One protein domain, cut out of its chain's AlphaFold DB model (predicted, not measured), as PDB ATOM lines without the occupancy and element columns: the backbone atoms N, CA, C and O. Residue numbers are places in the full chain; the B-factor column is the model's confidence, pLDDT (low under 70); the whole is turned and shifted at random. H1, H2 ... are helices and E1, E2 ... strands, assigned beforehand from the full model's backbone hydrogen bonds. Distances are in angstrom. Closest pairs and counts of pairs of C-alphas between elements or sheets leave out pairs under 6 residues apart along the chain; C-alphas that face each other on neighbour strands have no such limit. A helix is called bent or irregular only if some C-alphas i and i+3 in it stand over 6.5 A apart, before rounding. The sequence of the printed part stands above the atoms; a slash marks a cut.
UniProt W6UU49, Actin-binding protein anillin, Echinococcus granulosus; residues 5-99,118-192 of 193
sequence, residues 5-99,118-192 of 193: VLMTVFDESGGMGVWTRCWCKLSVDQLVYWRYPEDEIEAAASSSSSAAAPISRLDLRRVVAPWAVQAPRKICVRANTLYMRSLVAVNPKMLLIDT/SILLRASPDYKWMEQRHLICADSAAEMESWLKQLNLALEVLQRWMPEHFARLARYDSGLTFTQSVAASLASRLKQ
ATOM      1  N   VAL A   5     107.735 141.602  73.967       85.12
ATOM      2  CA  VAL A   5     108.575 141.164  75.088       85.12
ATOM      3  C   VAL A   5     109.389 139.930  74.711       85.12
ATOM      4  O   VAL A   5     108.989 139.117  73.876       85.12
ATOM      5  N   LEU A   6     110.558 139.797  75.334       89.75
ATOM      6  CA  LEU A   6     111.356 138.581  75.280       89.75
ATOM      7  C   LEU A   6     110.723 137.508  76.166       89.75
ATOM      8  O   LEU A   6     110.694 137.657  77.379       89.75
ATOM      9  N   MET A   7     110.307 136.393  75.572       91.81
ATOM     10  CA  MET A   7     109.843 135.219  76.314       91.81
ATOM     11  C   MET A   7     110.659 133.993  75.920       91.81
ATOM     12  O   MET A   7     111.294 133.950  74.867       91.81
ATOM     13  N   THR A   8     110.640 132.962  76.758       94.50
ATOM     14  CA  THR A   8     111.268 131.679  76.437       94.50
ATOM     15  C   THR A   8     110.200 130.685  75.999       94.50
ATOM     16  O   THR A   8     109.417 130.219  76.819       94.50
ATOM     17  N   VAL A   9     110.151 130.348  74.717       94.12
ATOM     18  CA  VAL A   9     109.167 129.422  74.144       94.12
ATOM     19  C   VAL A   9     109.738 128.007  74.160       94.12
ATOM     20  O   VAL A   9     110.897 127.794  73.798       94.12
ATOM     21  N   PHE A  10     108.938 127.037  74.594       93.94
ATOM     22  CA  PHE A  10     109.293 125.634  74.450       93.94
ATOM     23  C   PHE A  10     108.985 125.176  73.037       93.94
ATOM     24  O   PHE A  10     107.879 125.353  72.527       93.94
ATOM     25  N   ASP A  11     109.967 124.529  72.447       90.56
ATOM     26  CA  ASP A  11     109.891 123.983  71.121       90.56
ATOM     27  C   ASP A  11     110.418 122.548  71.123       90.56
ATOM     28  O   ASP A  11     111.050 122.086  72.075       90.56
ATOM     29  N   GLU A  12     110.140 121.827  70.050       88.31
ATOM     30  CA  GLU A  12     110.591 120.465  69.860       88.31
ATOM     31  C   GLU A  12     111.409 120.330  68.571       88.31
ATOM     32  O   GLU A  12     111.036 120.836  67.504       88.31
ATOM     33  N   SER A  13     112.525 119.607  68.673       82.88
ATOM     34  CA  SER A  13     113.372 119.208  67.549       82.88
ATOM     35  C   SER A  13     113.803 117.751  67.711       82.88
ATOM     36  O   SER A  13     114.516 117.414  68.656       82.88
ATOM     37  N   GLY A  14     113.373 116.875  66.797       76.00
ATOM     38  CA  GLY A  14     113.817 115.475  66.768       76.00
ATOM     39  C   GLY A  14     113.426 114.647  68.000       76.00
ATOM     40  O   GLY A  14     114.165 113.748  68.380       76.00
ATOM     41  N   GLY A  15     112.300 114.961  68.648       81.94
ATOM     42  CA  GLY A  15     111.832 114.266  69.854       81.94
ATOM     43  C   GLY A  15     112.405 114.827  71.151       81.94
ATOM     44  O   GLY A  15     112.109 114.316  72.229       81.94
ATOM     45  N   MET A  16     113.230 115.871  71.061       86.88
ATOM     46  CA  MET A  16     113.822 116.548  72.206       86.88
ATOM     47  C   MET A  16     113.203 117.930  72.381       86.88
ATOM     48  O   MET A  16     113.014 118.671  71.416       86.88
ATOM     49  N   GLY A  17     112.912 118.271  73.632       89.69
ATOM     50  CA  GLY A  17     112.425 119.588  74.014       89.69
ATOM     51  C   GLY A  17     113.560 120.595  74.164       89.69
ATOM     52  O   GLY A  17     114.543 120.316  74.849       89.69
ATOM     53  N   VAL A  18     113.399 121.780  73.584       92.31
ATOM     54  CA  VAL A  18     114.335 122.900  73.693       92.31
ATOM     55  C   VAL A  18     113.589 124.166  74.093       92.31
ATOM     56  O   VAL A  18     112.523 124.476  73.577       92.31
ATOM     57  N   TRP A  19     114.153 124.918  75.031       93.50
ATOM     58  CA  TRP A  19     113.649 126.239  75.394       93.50
ATOM     59  C   TRP A  19     114.437 127.293  74.627       93.50
ATOM     60  O   TRP A  19     115.653 127.383  74.785       93.50
ATOM     61  N   THR A  20     113.751 128.088  73.812       92.75
ATOM     62  CA  THR A  20     114.371 129.128  72.987       92.75
ATOM     63  C   THR A  20     113.895 130.493  73.448       92.75
ATOM     64  O   THR A  20     112.695 130.712  73.604       92.75
ATOM     65  N   ARG A  21     114.830 131.418  73.679       93.25
ATOM     66  CA  ARG A  21     114.494 132.815  73.958       93.25
ATOM     67  C   ARG A  21     114.133 133.506  72.647       93.25
ATOM     68  O   ARG A  21     114.921 133.463  71.705       93.25
ATOM     69  N   CYS A  22     112.951 134.102  72.605       92.56
ATOM     70  CA  CYS A  22     112.349 134.661  71.404       92.56
ATOM     71  C   CYS A  22     111.783 136.054  71.682       92.56
ATOM     72  O   CYS A  22     111.242 136.318  72.760       92.56
ATOM     73  N   TRP A  23     111.837 136.915  70.673       91.50
ATOM     74  CA  TRP A  23     111.067 138.150  70.621       91.50
ATOM     75  C   TRP A  23     109.619 137.827  70.255       91.50
ATOM     76  O   TRP A  23     109.363 137.256  69.195       91.50
ATOM     77  N   CYS A  24     108.679 138.131  71.147       92.19
ATOM     78  CA  CYS A  24     107.281 137.737  71.006       92.19
ATOM     79  C   CYS A  24     106.402 138.960  70.750       92.19
ATOM     80  O   CYS A  24     106.461 139.935  71.499       92.19
ATOM     81  N   LYS A  25     105.541 138.872  69.732       91.56
ATOM     82  CA  LYS A  25     104.518 139.879  69.432       91.56
ATOM     83  C   LYS A  25     103.144 139.250  69.425       91.56
ATOM     84  O   LYS A  25     102.842 138.403  68.579       91.56
ATOM     85  N   LEU A  26     102.289 139.722  70.320       92.56
ATOM     86  CA  LEU A  26     100.865 139.445  70.239       92.56
ATOM     87  C   LEU A  26     100.233 140.371  69.199       92.56
ATOM     88  O   LEU A  26     100.367 141.584  69.285       92.56
ATOM     89  N   SER A  27      99.550 139.803  68.217       87.38
ATOM     90  CA  SER A  27      98.627 140.491  67.311       87.38
ATOM     91  C   SER A  27      97.184 140.143  67.691       87.38
ATOM     92  O   SER A  27      96.944 139.421  68.656       87.38
ATOM     93  N   VAL A  28      96.203 140.658  66.945       84.56
ATOM     94  CA  VAL A  28      94.775 140.425  67.238       84.56
ATOM     95  C   VAL A  28      94.418 138.936  67.201       84.56
ATOM     96  O   VAL A  28      93.690 138.461  68.066       84.56
ATOM     97  N   ASP A  29      94.921 138.204  66.208       90.75
ATOM     98  CA  ASP A  29      94.578 136.804  65.952       90.75
ATOM     99  C   ASP A  29      95.778 135.851  65.998       90.75
ATOM    100  O   ASP A  29      95.600 134.640  65.871       90.75
ATOM    101  N   GLN A  30      96.993 136.368  66.188       92.62
ATOM    102  CA  GLN A  30      98.222 135.581  66.124       92.62
ATOM    103  C   GLN A  30      99.236 136.009  67.177       92.62
ATOM    104  O   GLN A  30      99.401 137.195  67.438       92.62
ATOM    105  N   LEU A  31      99.975 135.049  67.722       92.81
ATOM    106  CA  LEU A  31     101.198 135.286  68.484       92.81
ATOM    107  C   LEU A  31     102.385 134.823  67.634       92.81
ATOM    108  O   LEU A  31     102.446 133.664  67.225       92.81
ATOM    109  N   VAL A  32     103.300 135.737  67.326       92.06
ATOM    110  CA  VAL A  32     104.423 135.482  66.413       92.06
ATOM    111  C   VAL A  32     105.743 135.623  67.159       92.06
ATOM    112  O   VAL A  32     105.889 136.511  68.003       92.06
ATOM    113  N   TYR A  33     106.684 134.731  66.848       90.38
ATOM    114  CA  TYR A  33     107.984 134.650  67.505       90.38
ATOM    115  C   TYR A  33     109.115 134.892  66.510       90.38
ATOM    116  O   TYR A  33     109.164 134.257  65.454       90.38
ATOM    117  N   TRP A  34     110.070 135.728  66.890       91.06
ATOM    118  CA  TRP A  34     111.325 135.945  66.175       91.06
ATOM    119  C   TRP A  34     112.514 135.644  67.071       91.06
ATOM    120  O   TRP A  34     112.367 135.509  68.289       91.06
ATOM    121  N   ARG A  35     113.700 135.511  66.473       88.25
ATOM    122  CA  ARG A  35     114.914 135.325  67.263       88.25
ATOM    123  C   ARG A  35     115.340 136.644  67.884       88.25
ATOM    124  O   ARG A  35     115.646 136.667  69.075       88.25
ATOM    125  N   TYR A  36     115.267 137.716  67.105       87.69
ATOM    126  CA  TYR A  36     115.646 139.049  67.539       87.69
ATOM    127  C   TYR A  36     114.579 140.102  67.193       87.69
ATOM    128  O   TYR A  36     113.750 139.868  66.309       87.69
ATOM    129  N   PRO A  37     114.564 141.254  67.890       86.31
ATOM    130  CA  PRO A  37     113.666 142.364  67.568       86.31
ATOM    131  C   PRO A  37     113.833 142.886  66.136       86.31
ATOM    132  O   PRO A  37     112.850 143.225  65.484       86.31
ATOM    133  N   GLU A  38     115.064 142.934  65.627       86.75
ATOM    134  CA  GLU A  38     115.366 143.392  64.269       86.75
ATOM    135  C   GLU A  38     114.726 142.514  63.188       86.75
ATOM    136  O   GLU A  38     114.236 143.052  62.197       86.75
ATOM    137  N   ASP A  39     114.613 141.199  63.412       85.69
ATOM    138  CA  ASP A  39     113.974 140.274  62.469       85.69
ATOM    139  C   ASP A  39     112.487 140.629  62.249       85.69
ATOM    140  O   ASP A  39     111.939 140.443  61.163       85.69
ATOM    141  N   GLU A  40     111.811 141.147  63.284       84.56
ATOM    142  CA  GLU A  40     110.424 141.615  63.191       84.56
ATOM    143  C   GLU A  40     110.322 142.869  62.315       84.56
ATOM    144  O   GLU A  40     109.424 142.981  61.476       84.56
ATOM    145  N   ILE A  41     111.257 143.805  62.499       82.81
ATOM    146  CA  ILE A  41     111.317 145.059  61.743       82.81
ATOM    147  C   ILE A  41     111.604 144.759  60.272       82.81
ATOM    148  O   ILE A  41     110.922 145.285  59.393       82.81
ATOM    149  N   GLU A  42     112.561 143.873  59.996       80.94
ATOM    150  CA  GLU A  42     112.872 143.424  58.641       80.94
ATOM    151  C   GLU A  42     111.676 142.723  57.993       80.94
ATOM    152  O   GLU A  42     111.344 143.026  56.844       80.94
ATOM    153  N   ALA A  43     110.971 141.858  58.729       80.44
ATOM    154  CA  ALA A  43     109.761 141.201  58.241       80.44
ATOM    155  C   ALA A  43     108.617 142.184  57.934       80.44
ATOM    156  O   ALA A  43     107.810 141.924  57.042       80.44
ATOM    157  N   ALA A  44     108.534 143.310  58.648       76.94
ATOM    158  CA  ALA A  44     107.547 144.356  58.386       76.94
ATOM    159  C   ALA A  44     107.951 145.294  57.233       76.94
ATOM    160  O   ALA A  44     107.081 145.808  56.529       76.94
ATOM    161  N   ALA A  45     109.252 145.535  57.046       74.06
ATOM    162  CA  ALA A  45     109.786 146.479  56.065       74.06
ATOM    163  C   ALA A  45     110.008 145.866  54.674       74.06
ATOM    164  O   ALA A  45     109.964 146.580  53.670       74.06
ATOM    165  N   SER A  46     110.255 144.557  54.595       61.16
ATOM    166  CA  SER A  46     110.552 143.878  53.337       61.16
ATOM    167  C   SER A  46     109.334 143.126  52.794       61.16
ATOM    168  O   SER A  46     108.879 142.126  53.336       61.16
ATOM    169  N   SER A  47     108.826 143.575  51.644       56.62
ATOM    170  CA  SER A  47     107.975 142.758  50.763       56.62
ATOM    171  C   SER A  47     108.806 141.829  49.863       56.62
ATOM    172  O   SER A  47     108.281 141.254  48.909       56.62
ATOM    173  N   SER A  48     110.119 141.739  50.102       53.72
ATOM    174  CA  SER A  48     111.081 140.971  49.313       53.72
ATOM    175  C   SER A  48     111.394 139.624  49.962       53.72
ATOM    176  O   SER A  48     111.343 139.455  51.176       53.72
ATOM    177  N   SER A  49     111.782 138.654  49.136       53.78
ATOM    178  CA  SER A  49     112.080 137.259  49.494       53.78
ATOM    179  C   SER A  49     113.276 137.043  50.441       53.78
ATOM    180  O   SER A  49     113.721 135.909  50.595       53.78
ATOM    181  N   SER A  50     113.833 138.106  51.027       55.06
ATOM    182  CA  SER A  50     114.972 138.093  51.956       55.06
ATOM    183  C   SER A  50     114.584 138.429  53.401       55.06
ATOM    184  O   SER A  50     115.468 138.516  54.245       55.06
ATOM    185  N   ALA A  51     113.293 138.646  53.676       62.81
ATOM    186  CA  ALA A  51     112.768 138.902  55.013       62.81
ATOM    187  C   ALA A  51     113.129 137.769  55.989       62.81
ATOM    188  O   ALA A  51     112.915 136.593  55.672       62.81
ATOM    189  N   ALA A  52     113.612 138.106  57.189       68.94
ATOM    190  CA  ALA A  52     113.805 137.132  58.255       68.94
ATOM    191  C   ALA A  52     112.470 136.438  58.587       68.94
ATOM    192  O   ALA A  52     111.501 137.060  59.033       68.94
ATOM    193  N   ALA A  53     112.390 135.130  58.332       79.38
ATOM    194  CA  ALA A  53     111.185 134.362  58.614       79.38
ATOM    195  C   ALA A  53     110.991 134.224  60.136       79.38
ATOM    196  O   ALA A  53     111.958 133.938  60.851       79.38
ATOM    197  N   PRO A  54     109.757 134.382  60.653       86.69
ATOM    198  CA  PRO A  54     109.496 134.132  62.063       86.69
ATOM    199  C   PRO A  54     109.805 132.673  62.405       86.69
ATOM    200  O   PRO A  54     109.600 131.773  61.592       86.69
ATOM    201  N   ILE A  55     110.257 132.438  63.636       87.62
ATOM    202  CA  ILE A  55     110.566 131.097  64.150       87.62
ATOM    203  C   ILE A  55     109.312 130.222  64.120       87.62
ATOM    204  O   ILE A  55     109.367 129.049  63.750       87.62
ATOM    205  N   SER A  56     108.185 130.782  64.559       86.81
ATOM    206  CA  SER A  56     106.889 130.112  64.549       86.81
ATOM    207  C   SER A  56     105.759 131.139  64.688       86.81
ATOM    208  O   SER A  56     105.983 132.304  65.036       86.81
ATOM    209  N   ARG A  57     104.535 130.699  64.400       90.44
ATOM    210  CA  ARG A  57     103.297 131.468  64.522       90.44
ATOM    211  C   ARG A  57     102.256 130.620  65.241       90.44
ATOM    212  O   ARG A  57     102.049 129.458  64.901       90.44
ATOM    213  N   LEU A  58     101.581 131.213  66.212       92.44
ATOM    214  CA  LEU A  58     100.447 130.633  66.917       92.44
ATOM    215  C   LEU A  58      99.169 131.359  66.495       92.44
ATOM    216  O   LEU A  58      98.994 132.527  66.818       92.44
ATOM    217  N   ASP A  59      98.261 130.659  65.817       93.44
ATOM    218  CA  ASP A  59      96.938 131.180  65.455       93.44
ATOM    219  C   ASP A  59      95.961 131.042  66.636       93.44
ATOM    220  O   ASP A  59      95.535 129.935  66.989       93.44
ATOM    221  N   LEU A  60      95.578 132.173  67.233       95.00
ATOM    222  CA  LEU A  60      94.673 132.236  68.384       95.00
ATOM    223  C   LEU A  60      93.265 131.739  68.043       95.00
ATOM    224  O   LEU A  60      92.556 131.240  68.913       95.00
ATOM    225  N   ARG A  61      92.865 131.773  66.766       94.81
ATOM    226  CA  ARG A  61      91.559 131.260  66.312       94.81
ATOM    227  C   ARG A  61      91.462 129.741  66.421       94.81
ATOM    228  O   ARG A  61      90.374 129.186  66.294       94.81
ATOM    229  N   ARG A  62      92.592 129.054  66.603       95.06
ATOM    230  CA  ARG A  62      92.656 127.599  66.783       95.06
ATOM    231  C   ARG A  62      92.758 127.195  68.249       95.06
ATOM    232  O   ARG A  62      92.753 125.999  68.529       95.06
ATOM    233  N   VAL A  63      92.891 128.151  69.168       95.50
ATOM    234  CA  VAL A  63      93.035 127.873  70.599       95.50
ATOM    235  C   VAL A  63      91.709 127.380  71.178       95.50
ATOM    236  O   VAL A  63      90.651 127.964  70.951       95.50
ATOM    237  N   VAL A  64      91.784 126.284  71.926       94.75
ATOM    238  CA  VAL A  64      90.655 125.623  72.598       94.75
ATOM    239  C   VAL A  64      90.773 125.766  74.115       94.75
ATOM    240  O   VAL A  64      91.833 126.115  74.619       94.75
ATOM    241  N   ALA A  65      89.682 125.548  74.854       88.31
ATOM    242  CA  ALA A  65      89.607 125.837  76.289       88.31
ATOM    243  C   ALA A  65      90.120 124.673  77.161       88.31
ATOM    244  O   ALA A  65      89.512 123.620  77.055       88.31
ATOM    245  N   PRO A  66      91.074 124.842  78.108       85.88
ATOM    246  CA  PRO A  66      91.409 126.128  78.687       85.88
ATOM    247  C   PRO A  66      92.298 126.925  77.748       85.88
ATOM    248  O   PRO A  66      93.195 126.368  77.120       85.88
ATOM    249  N   TRP A  67      91.984 128.217  77.675       90.88
ATOM    250  CA  TRP A  67      92.693 129.232  76.910       90.88
ATOM    251  C   TRP A  67      94.111 129.436  77.474       90.88
ATOM    252  O   TRP A  67      94.819 128.471  77.754       90.88
ATOM    253  N   ALA A  68      94.568 130.671  77.664       95.19
ATOM    254  CA  ALA A  68      95.850 130.895  78.312       95.19
ATOM    255  C   ALA A  68      95.712 130.673  79.822       95.19
ATOM    256  O   ALA A  68      94.979 131.389  80.507       95.19
ATOM    257  N   VAL A  69      96.422 129.677  80.351       96.88
ATOM    258  CA  VAL A  69      96.472 129.375  81.791       96.88
ATOM    259  C   VAL A  69      97.907 129.195  82.259       96.88
ATOM    260  O   VAL A  69      98.793 128.907  81.459       96.88
ATOM    261  N   GLN A  70      98.155 129.318  83.562       96.94
ATOM    262  CA  GLN A  70      99.428 128.877  84.124       96.94
ATOM    263  C   GLN A  70      99.596 127.372  83.878       96.94
ATOM    264  O   GLN A  70      98.687 126.579  84.141       96.94
ATOM    265  N   ALA A  71     100.762 126.976  83.372       96.75
ATOM    266  CA  ALA A  71     101.068 125.592  83.073       96.75
ATOM    267  C   ALA A  71     100.977 124.747  84.354       96.75
ATOM    268  O   ALA A  71     101.685 125.014  85.332       96.75
ATOM    269  N   PRO A  72     100.131 123.702  84.375       94.69
ATOM    270  CA  PRO A  72     100.099 122.775  85.490       94.69
ATOM    271  C   PRO A  72     101.472 122.121  85.685       94.69
ATOM    272  O   PRO A  72     102.082 121.670  84.716       94.69
ATOM    273  N   ARG A  73     101.904 121.956  86.942       93.00
ATOM    274  CA  ARG A  73     103.186 121.310  87.308       93.00
ATOM    275  C   ARG A  73     103.387 119.927  86.673       93.00
ATOM    276  O   ARG A  73     104.515 119.545  86.389       93.00
ATOM    277  N   LYS A  74     102.292 119.192  86.435       93.19
ATOM    278  CA  LYS A  74     102.293 117.881  85.757       93.19
ATOM    279  C   LYS A  74     102.657 117.951  84.266       93.19
ATOM    280  O   LYS A  74     103.025 116.935  83.695       93.19
ATOM    281  N   ILE A  75     102.487 119.116  83.637       91.31
ATOM    282  CA  ILE A  75     102.820 119.374  82.229       91.31
ATOM    283  C   ILE A  75     104.195 120.034  82.139       91.31
ATOM    284  O   ILE A  75     105.013 119.635  81.319       91.31
ATOM    285  N   CYS A  76     104.456 121.035  82.981       94.25
ATOM    286  CA  CYS A  76     105.722 121.749  82.991       94.25
ATOM    287  C   CYS A  76     106.143 122.095  84.420       94.25
ATOM    288  O   CYS A  76     105.385 122.699  85.175       94.25
ATOM    289  N   VAL A  77     107.373 121.732  84.787       94.06
ATOM    290  CA  VAL A  77     107.951 122.056  86.102       94.06
ATOM    291  C   VAL A  77     108.553 123.461  86.162       94.06
ATOM    292  O   VAL A  77     108.815 123.959  87.257       94.06
ATOM    293  N   ARG A  78     108.778 124.093  85.003       94.19
ATOM    294  CA  ARG A  78     109.352 125.436  84.899       94.19
ATOM    295  C   ARG A  78     108.354 126.454  85.454       94.19
ATOM    296  O   ARG A  78     107.180 126.452  85.089       94.19
ATOM    297  N   ALA A  79     108.822 127.307  86.362       94.31
ATOM    298  CA  ALA A  79     108.017 128.404  86.890       94.31
ATOM    299  C   ALA A  79     107.649 129.398  85.777       94.31
ATOM    300  O   ALA A  79     108.232 129.364  84.696       94.31
ATOM    301  N   ASN A  80     106.676 130.272  86.044       95.81
ATOM    302  CA  ASN A  80     106.268 131.362  85.149       95.81
ATOM    303  C   ASN A  80     105.934 130.921  83.711       95.81
ATOM    304  O   ASN A  80     106.070 131.690  82.761       95.81
ATOM    305  N   THR A  81     105.529 129.660  83.544       97.06
ATOM    306  CA  THR A  81     105.194 129.082  82.246       97.06
ATOM    307  C   THR A  81     103.690 129.115  82.057       97.06
ATOM    308  O   THR A  81     102.951 128.593  82.890       97.06
ATOM    309  N   LEU A  82     103.235 129.702  80.957       96.12
ATOM    310  CA  LEU A  82     101.862 129.611  80.483       96.12
ATOM    311  C   LEU A  82     101.696 128.397  79.565       96.12
ATOM    312  O   LEU A  82     102.634 127.964  78.894       96.12
ATOM    313  N   TYR A  83     100.484 127.863  79.539       96.94
ATOM    314  CA  TYR A  83     100.064 126.743  78.720       96.94
ATOM    315  C   TYR A  83      98.838 127.137  77.900       96.94
ATOM    316  O   TYR A  83      97.892 127.720  78.429       96.94
ATOM    317  N   MET A  84      98.858 126.772  76.623       96.31
ATOM    318  CA  MET A  84      97.713 126.829  75.719       96.31
ATOM    319  C   MET A  84      97.674 125.563  74.874       96.31
ATOM    320  O   MET A  84      98.683 124.876  74.694       96.31
ATOM    321  N   ARG A  85      96.511 125.292  74.289       95.06
ATOM    322  CA  ARG A  85      96.358 124.240  73.290       95.06
ATOM    323  C   ARG A  85      95.594 124.726  72.076       95.06
ATOM    324  O   ARG A  85      94.610 125.449  72.206       95.06
ATOM    325  N   SER A  86      96.045 124.290  70.910       95.06
ATOM    326  CA  SER A  86      95.390 124.534  69.632       95.06
ATOM    327  C   SER A  86      94.925 123.233  69.010       95.06
ATOM    328  O   SER A  86      95.605 122.213  69.106       95.06
ATOM    329  N   LEU A  87      93.790 123.300  68.326       94.31
ATOM    330  CA  LEU A  87      93.230 122.185  67.586       94.31
ATOM    331  C   LEU A  87      93.435 122.393  66.082       94.31
ATOM    332  O   LEU A  87      93.098 123.442  65.529       94.31
ATOM    333  N   VAL A  88      93.988 121.384  65.414       91.31
ATOM    334  CA  VAL A  88      94.296 121.417  63.982       91.31
ATOM    335  C   VAL A  88      93.681 120.198  63.309       91.31
ATOM    336  O   VAL A  88      93.937 119.062  63.706       91.31
ATOM    337  N   ALA A  89      92.867 120.429  62.278       90.06
ATOM    338  CA  ALA A  89      92.422 119.361  61.394       90.06
ATOM    339  C   ALA A  89      93.607 118.904  60.538       90.06
ATOM    340  O   ALA A  89      94.288 119.723  59.915       90.06
ATOM    341  N   VAL A  90      93.857 117.602  60.507       86.00
ATOM    342  CA  VAL A  90      94.994 117.002  59.809       86.00
ATOM    343  C   VAL A  90      94.503 115.951  58.827       86.00
ATOM    344  O   VAL A  90      93.544 115.223  59.072       86.00
ATOM    345  N   ASN A  91      95.167 115.871  57.677       82.44
ATOM    346  CA  ASN A  91      94.958 114.761  56.764       82.44
ATOM    347  C   ASN A  91      95.750 113.554  57.296       82.44
ATOM    348  O   ASN A  91      96.957 113.704  57.478       82.44
ATOM    349  N   PRO A  92      95.151 112.362  57.476       75.75
ATOM    350  CA  PRO A  92      95.881 111.180  57.942       75.75
ATOM    351  C   PRO A  92      97.147 110.877  57.124       75.75
ATOM    352  O   PRO A  92      98.145 110.417  57.670       75.75
ATOM    353  N   LYS A  93      97.157 111.218  55.826       73.88
ATOM    354  CA  LYS A  93      98.336 111.069  54.959       73.88
ATOM    355  C   LYS A  93      99.539 111.887  55.440       73.88
ATOM    356  O   LYS A  93     100.658 111.423  55.287       73.88
ATOM    357  N   MET A  94      99.331 113.051  56.063       67.94
ATOM    358  CA  MET A  94     100.406 113.879  56.636       67.94
ATOM    359  C   MET A  94     101.148 113.176  57.778       67.94
ATOM    360  O   MET A  94     102.323 113.454  58.001       67.94
ATOM    361  N   LEU A  95     100.465 112.282  58.497       66.69
ATOM    362  CA  LEU A  95     100.993 111.587  59.672       66.69
ATOM    363  C   LEU A  95     101.725 110.286  59.305       66.69
ATOM    364  O   LEU A  95     102.468 109.755  60.123       66.69
ATOM    365  N   LEU A  96     101.524 109.791  58.079       59.28
ATOM    366  CA  LEU A  96     102.045 108.515  57.570       59.28
ATOM    367  C   LEU A  96     103.310 108.659  56.703       59.28
ATOM    368  O   LEU A  96     103.927 107.654  56.357       59.28
ATOM    369  N   ILE A  97     103.713 109.884  56.336       55.59
ATOM    370  CA  ILE A  97     104.848 110.129  55.415       55.59
ATOM    371  C   ILE A  97     106.181 109.589  55.961       55.59
ATOM    372  O   ILE A  97     107.083 109.289  55.182       55.59
ATOM    373  N   ASP A  98     106.300 109.381  57.270       51.84
ATOM    374  CA  ASP A  98     107.525 108.847  57.873       51.84
ATOM    375  C   ASP A  98     107.680 107.327  57.715       51.84
ATOM    376  O   ASP A  98     108.742 106.789  58.012       51.84
ATOM    377  N   THR A  99     106.655 106.622  57.227       46.69
ATOM    378  CA  THR A  99     106.714 105.164  57.032       46.69
ATOM    379  C   THR A  99     107.154 104.767  55.617       46.69
ATOM    380  O   THR A  99     107.483 103.608  55.389       46.69
ATOM    381  N   SER A 118     106.330 112.803  69.449       90.00
ATOM    382  CA  SER A 118     106.228 114.222  69.761       90.00
ATOM    383  C   SER A 118     105.801 114.471  71.207       90.00
ATOM    384  O   SER A 118     104.905 113.815  71.750       90.00
ATOM    385  N   ILE A 119     106.441 115.465  71.816       91.44
ATOM    386  CA  ILE A 119     106.126 116.003  73.139       91.44
ATOM    387  C   ILE A 119     104.953 116.988  73.037       91.44
ATOM    388  O   ILE A 119     104.065 116.985  73.894       91.44
ATOM    389  N   LEU A 120     104.949 117.827  71.994       92.62
ATOM    390  CA  LEU A 120     103.983 118.917  71.827       92.62
ATOM    391  C   LEU A 120     102.714 118.521  71.072       92.62
ATOM    392  O   LEU A 120     101.699 119.205  71.208       92.62
ATOM    393  N   LEU A 121     102.759 117.445  70.289       92.62
ATOM    394  CA  LEU A 121     101.667 117.049  69.409       92.62
ATOM    395  C   LEU A 121     101.043 115.721  69.836       92.62
ATOM    396  O   LEU A 121     101.733 114.748  70.149       92.62
ATOM    397  N   ARG A 122      99.714 115.662  69.795       92.56
ATOM    398  CA  ARG A 122      98.931 114.440  70.016       92.56
ATOM    399  C   ARG A 122      97.790 114.371  69.013       92.56
ATOM    400  O   ARG A 122      97.143 115.379  68.756       92.56
ATOM    401  N   ALA A 123      97.524 113.193  68.462       92.00
ATOM    402  CA  ALA A 123      96.438 112.990  67.507       92.00
ATOM    403  C   ALA A 123      95.209 112.337  68.154       92.00
ATOM    404  O   ALA A 123      95.303 111.642  69.173       92.00
ATOM    405  N   SER A 124      94.054 112.560  67.531       92.75
ATOM    406  CA  SER A 124      92.835 111.797  67.790       92.75
ATOM    407  C   SER A 124      92.985 110.334  67.336       92.75
ATOM    408  O   SER A 124      93.823 110.046  66.476       92.75
ATOM    409  N   PRO A 125      92.176 109.387  67.856       90.06
ATOM    410  CA  PRO A 125      92.230 107.977  67.460       90.06
ATOM    411  C   PRO A 125      92.029 107.745  65.960       90.06
ATOM    412  O   PRO A 125      92.594 106.814  65.397       90.06
ATOM    413  N   ASP A 126      91.236 108.600  65.315       87.56
ATOM    414  CA  ASP A 126      90.953 108.547  63.881       87.56
ATOM    415  C   ASP A 126      91.961 109.332  63.025       87.56
ATOM    416  O   ASP A 126      91.807 109.385  61.803       87.56
ATOM    417  N   TYR A 127      92.982 109.939  63.646       86.38
ATOM    418  CA  TYR A 127      94.048 110.689  62.981       86.38
ATOM    419  C   TYR A 127      93.556 111.835  62.075       86.38
ATOM    420  O   TYR A 127      94.264 112.258  61.160       86.38
ATOM    421  N   LYS A 128      92.346 112.355  62.328       89.81
ATOM    422  CA  LYS A 128      91.773 113.514  61.614       89.81
ATOM    423  C   LYS A 128      92.003 114.835  62.334       89.81
ATOM    424  O   LYS A 128      91.900 115.896  61.721       89.81
ATOM    425  N   TRP A 129      92.310 114.776  63.623       92.06
ATOM    426  CA  TRP A 129      92.534 115.941  64.459       92.06
ATOM    427  C   TRP A 129      93.816 115.799  65.255       92.06
ATOM    428  O   TRP A 129      94.235 114.702  65.625       92.06
ATOM    429  N   MET A 130      94.425 116.940  65.538       92.62
ATOM    430  CA  MET A 130      95.653 117.029  66.300       92.62
ATOM    431  C   MET A 130      95.573 118.181  67.292       92.62
ATOM    432  O   MET A 130      95.226 119.305  66.935       92.62
ATOM    433  N   GLU A 131      95.931 117.879  68.532       93.81
ATOM    434  CA  GLU A 131      96.224 118.854  69.567       93.81
ATOM    435  C   GLU A 131      97.693 119.259  69.451       93.81
ATOM    436  O   GLU A 131      98.585 118.407  69.454       93.81
ATOM    437  N   GLN A 132      97.933 120.565  69.391       94.00
ATOM    438  CA  GLN A 132      99.245 121.168  69.567       94.00
ATOM    439  C   GLN A 132      99.275 121.926  70.889       94.00
ATOM    440  O   GLN A 132      98.443 122.800  71.136       94.00
ATOM    441  N   ARG A 133     100.250 121.600  71.731       94.75
ATOM    442  CA  ARG A 133     100.490 122.259  73.013       94.75
ATOM    443  C   ARG A 133     101.505 123.373  72.845       94.75
ATOM    444  O   ARG A 133     102.495 123.215  72.137       94.75
ATOM    445  N   HIS A 134     101.280 124.467  73.557       95.06
ATOM    446  CA  HIS A 134     102.161 125.628  73.563       95.06
ATOM    447  C   HIS A 134     102.563 125.916  74.998       95.06
ATOM    448  O   HIS A 134     101.702 126.041  75.869       95.06
ATOM    449  N   LEU A 135     103.869 125.995  75.243       96.12
ATOM    450  CA  LEU A 135     104.440 126.343  76.539       96.12
ATOM    451  C   LEU A 135     105.337 127.563  76.351       96.12
ATOM    452  O   LEU A 135     106.268 127.530  75.548       96.12
ATOM    453  N   ILE A 136     105.051 128.635  77.083       95.75
ATOM    454  CA  ILE A 136     105.789 129.895  76.971       95.75
ATOM    455  C   ILE A 136     106.122 130.382  78.375       95.75
ATOM    456  O   ILE A 136     105.252 130.495  79.229       95.75
ATOM    457  N   CYS A 137     107.392 130.632  78.642       96.50
ATOM    458  CA  CYS A 137     107.881 131.053  79.942       96.50
ATOM    459  C   CYS A 137     108.226 132.538  79.915       96.50
ATOM    460  O   CYS A 137     109.044 132.968  79.103       96.50
ATOM    461  N   ALA A 138     107.631 133.284  80.837       95.44
ATOM    462  CA  ALA A 138     108.018 134.652  81.149       95.44
ATOM    463  C   ALA A 138     109.225 134.666  82.102       95.44
ATOM    464  O   ALA A 138     109.479 133.685  82.811       95.44
ATOM    465  N   ASP A 139     109.953 135.778  82.154       93.56
ATOM    466  CA  ASP A 139     111.098 135.928  83.054       93.56
ATOM    467  C   ASP A 139     110.645 136.183  84.501       93.56
ATOM    468  O   ASP A 139     111.327 135.800  85.454       93.56
ATOM    469  N   SER A 140     109.454 136.764  84.684       94.75
ATOM    470  CA  SER A 140     108.869 137.042  86.000       94.75
ATOM    471  C   SER A 140     107.407 136.599  86.118       94.75
ATOM    472  O   SER A 140     106.707 136.395  85.126       94.75
ATOM    473  N   ALA A 141     106.926 136.466  87.358       94.50
ATOM    474  CA  ALA A 141     105.521 136.157  87.627       94.50
ATOM    475  C   ALA A 141     104.586 137.289  87.165       94.50
ATOM    476  O   ALA A 141     103.554 137.015  86.563       94.50
ATOM    477  N   ALA A 142     104.982 138.551  87.373       94.75
ATOM    478  CA  ALA A 142     104.212 139.716  86.933       94.75
ATOM    479  C   ALA A 142     104.069 139.765  85.404       94.75
ATOM    480  O   ALA A 142     102.998 140.056  84.877       94.75
ATOM    481  N   GLU A 143     105.141 139.427  84.686       93.75
ATOM    482  CA  GLU A 143     105.107 139.312  83.232       93.75
ATOM    483  C   GLU A 143     104.198 138.156  82.788       93.75
ATOM    484  O   GLU A 143     103.348 138.357  81.924       93.75
ATOM    485  N   MET A 144     104.294 136.975  83.414       94.62
ATOM    486  CA  MET A 144     103.377 135.861  83.134       94.62
ATOM    487  C   MET A 144     101.911 136.280  83.323       94.62
ATOM    488  O   MET A 144     101.077 135.987  82.470       94.62
ATOM    489  N   GLU A 145     101.590 136.967  84.420       94.94
ATOM    490  CA  GLU A 145     100.236 137.455  84.701       94.94
ATOM    491  C   GLU A 145      99.756 138.477  83.661       94.94
ATOM    492  O   GLU A 145      98.614 138.375  83.197       94.94
ATOM    493  N   SER A 146     100.620 139.411  83.240       94.12
ATOM    494  CA  SER A 146     100.312 140.347  82.147       94.12
ATOM    495  C   SER A 146      99.970 139.587  80.866       94.12
ATOM    496  O   SER A 146      98.897 139.782  80.291       94.12
ATOM    497  N   TRP A 147     100.817 138.638  80.466       93.19
ATOM    498  CA  TRP A 147     100.620 137.854  79.248       93.19
ATOM    499  C   TRP A 147      99.369 136.983  79.287       93.19
ATOM    500  O   TRP A 147      98.633 136.928  78.302       93.19
ATOM    501  N   LEU A 148      99.072 136.342  80.421       95.19
ATOM    502  CA  LEU A 148      97.820 135.603  80.599       95.19
ATOM    503  C   LEU A 148      96.608 136.516  80.401       95.19
ATOM    504  O   LEU A 148      95.663 136.144  79.703       95.19
ATOM    505  N   LYS A 149      96.641 137.721  80.978       94.69
ATOM    506  CA  LYS A 149      95.568 138.705  80.822       94.69
ATOM    507  C   LYS A 149      95.421 139.149  79.367       94.69
ATOM    508  O   LYS A 149      94.302 139.183  78.863       94.69
ATOM    509  N   GLN A 150      96.521 139.464  78.687       93.50
ATOM    510  CA  GLN A 150      96.485 139.929  77.299       93.50
ATOM    511  C   GLN A 150      96.026 138.846  76.318       93.50
ATOM    512  O   GLN A 150      95.184 139.119  75.462       93.50
ATOM    513  N   LEU A 151      96.529 137.618  76.458       94.56
ATOM    514  CA  LEU A 151      96.138 136.490  75.612       94.56
ATOM    515  C   LEU A 151      94.659 136.149  75.780       94.56
ATOM    516  O   LEU A 151      93.952 135.985  74.787       94.56
ATOM    517  N   ASN A 152      94.175 136.080  77.022       95.25
ATOM    518  CA  ASN A 152      92.763 135.804  77.270       95.25
ATOM    519  C   ASN A 152      91.870 136.944  76.771       95.25
ATOM    520  O   ASN A 152      90.860 136.664  76.136       95.25
ATOM    521  N   LEU A 153      92.272 138.209  76.936       94.12
ATOM    522  CA  LEU A 153      91.539 139.336  76.355       94.12
ATOM    523  C   LEU A 153      91.467 139.240  74.820       94.12
ATOM    524  O   LEU A 153      90.406 139.466  74.242       94.12
ATOM    525  N   ALA A 154      92.565 138.885  74.148       93.69
ATOM    526  CA  ALA A 154      92.565 138.689  72.698       93.69
ATOM    527  C   ALA A 154      91.614 137.551  72.283       93.69
ATOM    528  O   ALA A 154      90.817 137.716  71.358       93.69
ATOM    529  N   LEU A 155      91.636 136.424  73.001       94.31
ATOM    530  CA  LEU A 155      90.737 135.293  72.758       94.31
ATOM    531  C   LEU A 155      89.265 135.650  72.996       94.31
ATOM    532  O   LEU A 155      88.420 135.288  72.178       94.31
ATOM    533  N   GLU A 156      88.952 136.413  74.044       94.31
ATOM    534  CA  GLU A 156      87.600 136.921  74.311       94.31
ATOM    535  C   GLU A 156      87.098 137.823  73.180       94.31
ATOM    536  O   GLU A 156      85.963 137.679  72.716       94.31
ATOM    537  N   VAL A 157      87.952 138.730  72.695       94.44
ATOM    538  CA  VAL A 157      87.633 139.587  71.546       94.44
ATOM    539  C   VAL A 157      87.351 138.723  70.318       94.44
ATOM    540  O   VAL A 157      86.297 138.879  69.700       94.44
ATOM    541  N   LEU A 158      88.226 137.771  69.987       94.50
ATOM    542  CA  LEU A 158      88.027 136.873  68.847       94.50
ATOM    543  C   LEU A 158      86.742 136.050  68.973       94.50
ATOM    544  O   LEU A 158      86.028 135.883  67.985       94.50
ATOM    545  N   GLN A 159      86.415 135.567  70.172       93.81
ATOM    546  CA  GLN A 159      85.184 134.823  70.416       93.81
ATOM    547  C   GLN A 159      83.948 135.692  70.196       93.81
ATOM    548  O   GLN A 159      82.971 135.233  69.604       93.81
ATOM    549  N   ARG A 160      83.988 136.952  70.633       95.31
ATOM    550  CA  ARG A 160      82.884 137.895  70.439       95.31
ATOM    551  C   ARG A 160      82.701 138.274  68.970       95.31
ATOM    552  O   ARG A 160      81.571 138.475  68.538       95.31
ATOM    553  N   TRP A 161      83.794 138.338  68.209       95.69
ATOM    554  CA  TRP A 161      83.776 138.604  66.768       95.69
ATOM    555  C   TRP A 161      83.399 137.380  65.920       95.69
ATOM    556  O   TRP A 161      82.802 137.540  64.859       95.69
ATOM    557  N   MET A 162      83.726 136.163  66.364       95.81
ATOM    558  CA  MET A 162      83.498 134.918  65.615       95.81
ATOM    559  C   MET A 162      82.849 133.816  66.477       95.81
ATOM    560  O   MET A 162      83.400 132.714  66.590       95.81
ATOM    561  N   PRO A 163      81.662 134.049  67.066       95.88
ATOM    562  CA  PRO A 163      81.063 133.118  68.023       95.88
ATOM    563  C   PRO A 163      80.802 131.732  67.419       95.88
ATOM    564  O   PRO A 163      81.111 130.721  68.044       95.88
ATOM    565  N   GLU A 164      80.332 131.666  66.169       97.00
ATOM    566  CA  GLU A 164      80.061 130.405  65.461       97.00
ATOM    567  C   GLU A 164      81.323 129.576  65.188       97.00
ATOM    568  O   GLU A 164      81.292 128.343  65.149       97.00
ATOM    569  N   HIS A 165      82.463 130.240  64.984       94.81
ATOM    570  CA  HIS A 165      83.743 129.559  64.804       94.81
ATOM    571  C   HIS A 165      84.172 128.879  66.103       94.81
ATOM    572  O   HIS A 165      84.402 127.670  66.113       94.81
ATOM    573  N   PHE A 166      84.190 129.625  67.208       94.75
ATOM    574  CA  PHE A 166      84.571 129.086  68.515       94.75
ATOM    575  C   PHE A 166      83.552 128.078  69.055       94.75
ATOM    576  O   PHE A 166      83.952 127.102  69.684       94.75
ATOM    577  N   ALA A 167      82.257 128.233  68.759       94.69
ATOM    578  CA  ALA A 167      81.239 127.242  69.105       94.69
ATOM    579  C   ALA A 167      81.481 125.904  68.389       94.69
ATOM    580  O   ALA A 167      81.407 124.845  69.013       94.69
ATOM    581  N   ARG A 168      81.819 125.927  67.090       94.31
ATOM    582  CA  ARG A 168      82.209 124.709  66.358       94.31
ATOM    583  C   ARG A 168      83.495 124.110  66.911       94.31
ATOM    584  O   ARG A 168      83.549 122.904  67.130       94.31
ATOM    585  N   LEU A 169      84.501 124.942  67.167       93.56
ATOM    586  CA  LEU A 169      85.778 124.497  67.716       93.56
ATOM    587  C   LEU A 169      85.603 123.820  69.087       93.56
ATOM    588  O   LEU A 169      86.140 122.738  69.303       93.56
ATOM    589  N   ALA A 170      84.780 124.399  69.969       93.38
ATOM    590  CA  ALA A 170      84.456 123.833  71.278       93.38
ATOM    591  C   ALA A 170      83.689 122.503  71.172       93.38
ATOM    592  O   ALA A 170      83.967 121.572  71.926       93.38
ATOM    593  N   ARG A 171      82.760 122.380  70.209       93.75
ATOM    594  CA  ARG A 171      82.071 121.106  69.933       93.75
ATOM    595  C   ARG A 171      83.061 120.013  69.540       93.75
ATOM    596  O   ARG A 171      82.965 118.911  70.073       93.75
ATOM    597  N   TYR A 172      84.017 120.315  68.660       90.81
ATOM    598  CA  TYR A 172      85.057 119.351  68.293       90.81
ATOM    599  C   TYR A 172      85.930 118.981  69.490       90.81
ATOM    600  O   TYR A 172      86.079 117.797  69.768       90.81
ATOM    601  N   ASP A 173      86.439 119.964  70.233       92.12
ATOM    602  CA  ASP A 173      87.267 119.726  71.423       92.12
ATOM    603  C   ASP A 173      86.571 118.806  72.441       92.12
ATOM    604  O   ASP A 173      87.167 117.846  72.919       92.12
ATOM    605  N   SER A 174      85.276 119.025  72.699       91.94
ATOM    606  CA  SER A 174      84.499 118.214  73.648       91.94
ATOM    607  C   SER A 174      84.282 116.757  73.219       91.94
ATOM    608  O   SER A 174      84.042 115.899  74.066       91.94
ATOM    609  N   GLY A 175      84.345 116.475  71.913       88.88
ATOM    610  CA  GLY A 175      84.123 115.142  71.345       88.88
ATOM    611  C   GLY A 175      85.407 114.382  71.009       88.88
ATOM    612  O   GLY A 175      85.325 113.265  70.499       88.88
ATOM    613  N   LEU A 176      86.581 114.974  71.245       91.06
ATOM    614  CA  LEU A 176      87.872 114.411  70.862       91.06
ATOM    615  C   LEU A 176      88.707 114.026  72.085       91.06
ATOM    616  O   LEU A 176      88.697 114.677  73.126       91.06
ATOM    617  N   THR A 177      89.496 112.968  71.926       91.12
ATOM    618  CA  THR A 177      90.525 112.557  72.887       91.12
ATOM    619  C   THR A 177      91.865 112.499  72.175       91.12
ATOM    620  O   THR A 177      91.957 111.865  71.131       91.12
ATOM    621  N   PHE A 178      92.917 113.100  72.724       90.88
ATOM    622  CA  PHE A 178      94.230 113.151  72.067       90.88
ATOM    623  C   PHE A 178      95.217 112.169  72.708       90.88
ATOM    624  O   PHE A 178      96.098 112.556  73.479       90.88
ATOM    625  N   THR A 179      95.048 110.874  72.433       89.06
ATOM    626  CA  THR A 179      95.871 109.801  73.023       89.06
ATOM    627  C   THR A 179      97.015 109.356  72.118       89.06
ATOM    628  O   THR A 179      98.061 108.933  72.619       89.06
ATOM    629  N   GLN A 180      96.853 109.483  70.800       89.69
ATOM    630  CA  GLN A 180      97.794 108.917  69.840       89.69
ATOM    631  C   GLN A 180      99.068 109.755  69.763       89.69
ATOM    632  O   GLN A 180      99.025 110.981  69.624       89.69
ATOM    633  N   SER A 181     100.218 109.087  69.849       87.50
ATOM    634  CA  SER A 181     101.512 109.703  69.565       87.50
ATOM    635  C   SER A 181     101.646 109.982  68.072       87.50
ATOM    636  O   SER A 181     101.253 109.160  67.243       87.50
ATOM    637  N   VAL A 182     102.256 111.113  67.739       88.25
ATOM    638  CA  VAL A 182     102.679 111.443  66.373       88.25
ATOM    639  C   VAL A 182     104.197 111.558  66.325       88.25
ATOM    640  O   VAL A 182     104.828 111.767  67.360       88.25
ATOM    641  N   ALA A 183     104.791 111.415  65.143       87.31
ATOM    642  CA  ALA A 183     106.232 111.561  64.978       87.31
ATOM    643  C   ALA A 183     106.684 113.002  65.272       87.31
ATOM    644  O   ALA A 183     106.051 113.968  64.842       87.31
ATOM    645  N   ALA A 184     107.813 113.154  65.960       86.88
ATOM    646  CA  ALA A 184     108.412 114.450  66.275       86.88
ATOM    647  C   ALA A 184     108.811 115.262  65.030       86.88
ATOM    648  O   ALA A 184     108.862 116.491  65.062       86.88
ATOM    649  N   SER A 185     109.058 114.586  63.905       83.44
ATOM    650  CA  SER A 185     109.313 115.207  62.599       83.44
ATOM    651  C   SER A 185     108.141 116.074  62.108       83.44
ATOM    652  O   SER A 185     108.330 116.959  61.277       83.44
ATOM    653  N   LEU A 186     106.922 115.837  62.605       83.00
ATOM    654  CA  LEU A 186     105.742 116.603  62.227       83.00
ATOM    655  C   LEU A 186     105.771 118.011  62.833       83.00
ATOM    656  O   LEU A 186     105.330 118.964  62.192       83.00
ATOM    657  N   ALA A 187     106.334 118.156  64.036       80.75
ATOM    658  CA  ALA A 187     106.431 119.441  64.725       80.75
ATOM    659  C   ALA A 187     107.275 120.453  63.942       80.75
ATOM    660  O   ALA A 187     106.922 121.628  63.886       80.75
ATOM    661  N   SER A 188     108.347 120.010  63.275       75.88
ATOM    662  CA  SER A 188     109.150 120.894  62.423       75.88
ATOM    663  C   SER A 188     108.412 121.308  61.149       75.88
ATOM    664  O   SER A 188     108.534 122.457  60.732       75.88
ATOM    665  N   ARG A 189     107.598 120.416  60.565       75.31
ATOM    666  CA  ARG A 189     106.812 120.721  59.359       75.31
ATOM    667  C   ARG A 189     105.751 121.774  59.632       75.31
ATOM    668  O   ARG A 189     105.606 122.670  58.818       75.31
ATOM    669  N   LEU A 190     105.050 121.705  60.765       72.06
ATOM    670  CA  LEU A 190     103.967 122.644  61.099       72.06
ATOM    671  C   LEU A 190     104.431 124.093  61.273       72.06
ATOM    672  O   LEU A 190     103.630 125.000  61.085       72.06
ATOM    673  N   LYS A 191     105.708 124.328  61.592       68.06
ATOM    674  CA  LYS A 191     106.263 125.688  61.719       68.06
ATOM    675  C   LYS A 191     106.350 126.430  60.385       68.06
ATOM    676  O   LYS A 191     106.473 127.646  60.388       68.06
ATOM    677  N   GLN A 192     106.318 125.702  59.267       54.38
ATOM    678  CA  GLN A 192     106.444 126.259  57.917       54.38
ATOM    679  C   GLN A 192     105.099 126.702  57.306       54.38
ATOM    680  O   GLN A 192     105.098 127.173  56.171       54.38
TER     681      GLN A 192
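Overview. This is residues 5 to 99 and 118 to 192 of the 193 residues of the protein "Actin-binding protein anillin" of Echinococcus granulosus (UniProt W6UU49). A strongly twisted sheet of nine strands makes the core and folds back at the bend of E2, bringing E3 and E4 round toward E8. H3 and H4, meeting near their ends as an L, cover the part with E5 and E6, while H1 sits over E3, H5 over E1, and H2 at the rim by E9. The printed part has 170 residues, with elements in the order E1 E2 E3 H1 E4 E5 E6 H2 E7 E8 H3 H4 E9 H5; the class is mixed, helices and strands. The sheet is branched, its neighbour pairs antiparallel. The whole is compact, with a radius of gyration of the C-alphas of 16.2 A and spans of 42 by 35 by 35 A.

Along the chain. Find C-alpha 5 at (108.575, 141.164, 75.088), where E1, residues 5 to 13, begins. Next come E2, residues 16 to 26, 26.4 A long with a bend of 76 degrees at residue 23, and E3, residues 30 to 34. After H1, residues 37 to 45, read E4, residues 56 to 59, E5, residues 63 to 70, bending by 65 degrees at residue 66, and E6, residues 81 to 89, 26.3 A. H2, residues 92 to 99, is irregular: C-alphas 95 and 98 are 7.3 A apart. Beyond the cut are E7, residues 118 to 123, and E8, residues 129 to 137, 26.5 A. H3, residues 141 to 161, runs 30.2 A from (105.521, 136.157, 87.627); then follow H4, residues 163 to 175, 18.5 A, E9, residues 180 to 183, and H5, residues 185 to 190, ending at (103.967, 122.644, 61.099).

Arrangement. Start with the meander E1 E2 E3, each strand the antiparallel neighbour of the one before: look for N 9 and O 20 at 2.8 A, and N 25 and O 32 at 2.9 A. E4 is an edge strand beside E3, with N 31 and O 58 at 2.9 A. E8 has E6 on one side, N 84 and O 134 at 3.0 A, and on the other side E1, N 10 and O 135 at 2.9 A, and E7, N 133 and O 120 at 2.8 A. The edge strands E5 and E9 are neighbours of E6, N 83 and O 69 at 2.8 A, and of E7, N 123 and O 180 at 2.9 A. H3 is on the sheet, its closest C-alphas to E5 being Leu 148 and Ala 68, 5.6 A. H4 is over E5 at a height over the sheet of 8.8 A. H3 and H4 are close but not clearly touching, at a steep tilt of 69 degrees, only just short of perpendicular. H1 and H5 are on the same face; H2 only grazes the sheet. In H1, H3 and H4 every O i to N i+4 pair is within hydrogen-bond range; in H5 1 of 2 is, and in H2 1 of 4, beside 3 of 5 O i to N i+3 pairs.

Size, cuts and confidence. The C-alphas of Thr 99 and Ala 142 are the two farthest apart, 45.8 A. Residues 100 to 117 are not printed, and C-alphas 99 and 118 are 15.6 A apart across this cut. Of the links that are printed whole, none is long. The mean pLDDT of the printed part is 88.0; residues 46 to 52, 94 to 99 and 191 to 192 are under 70.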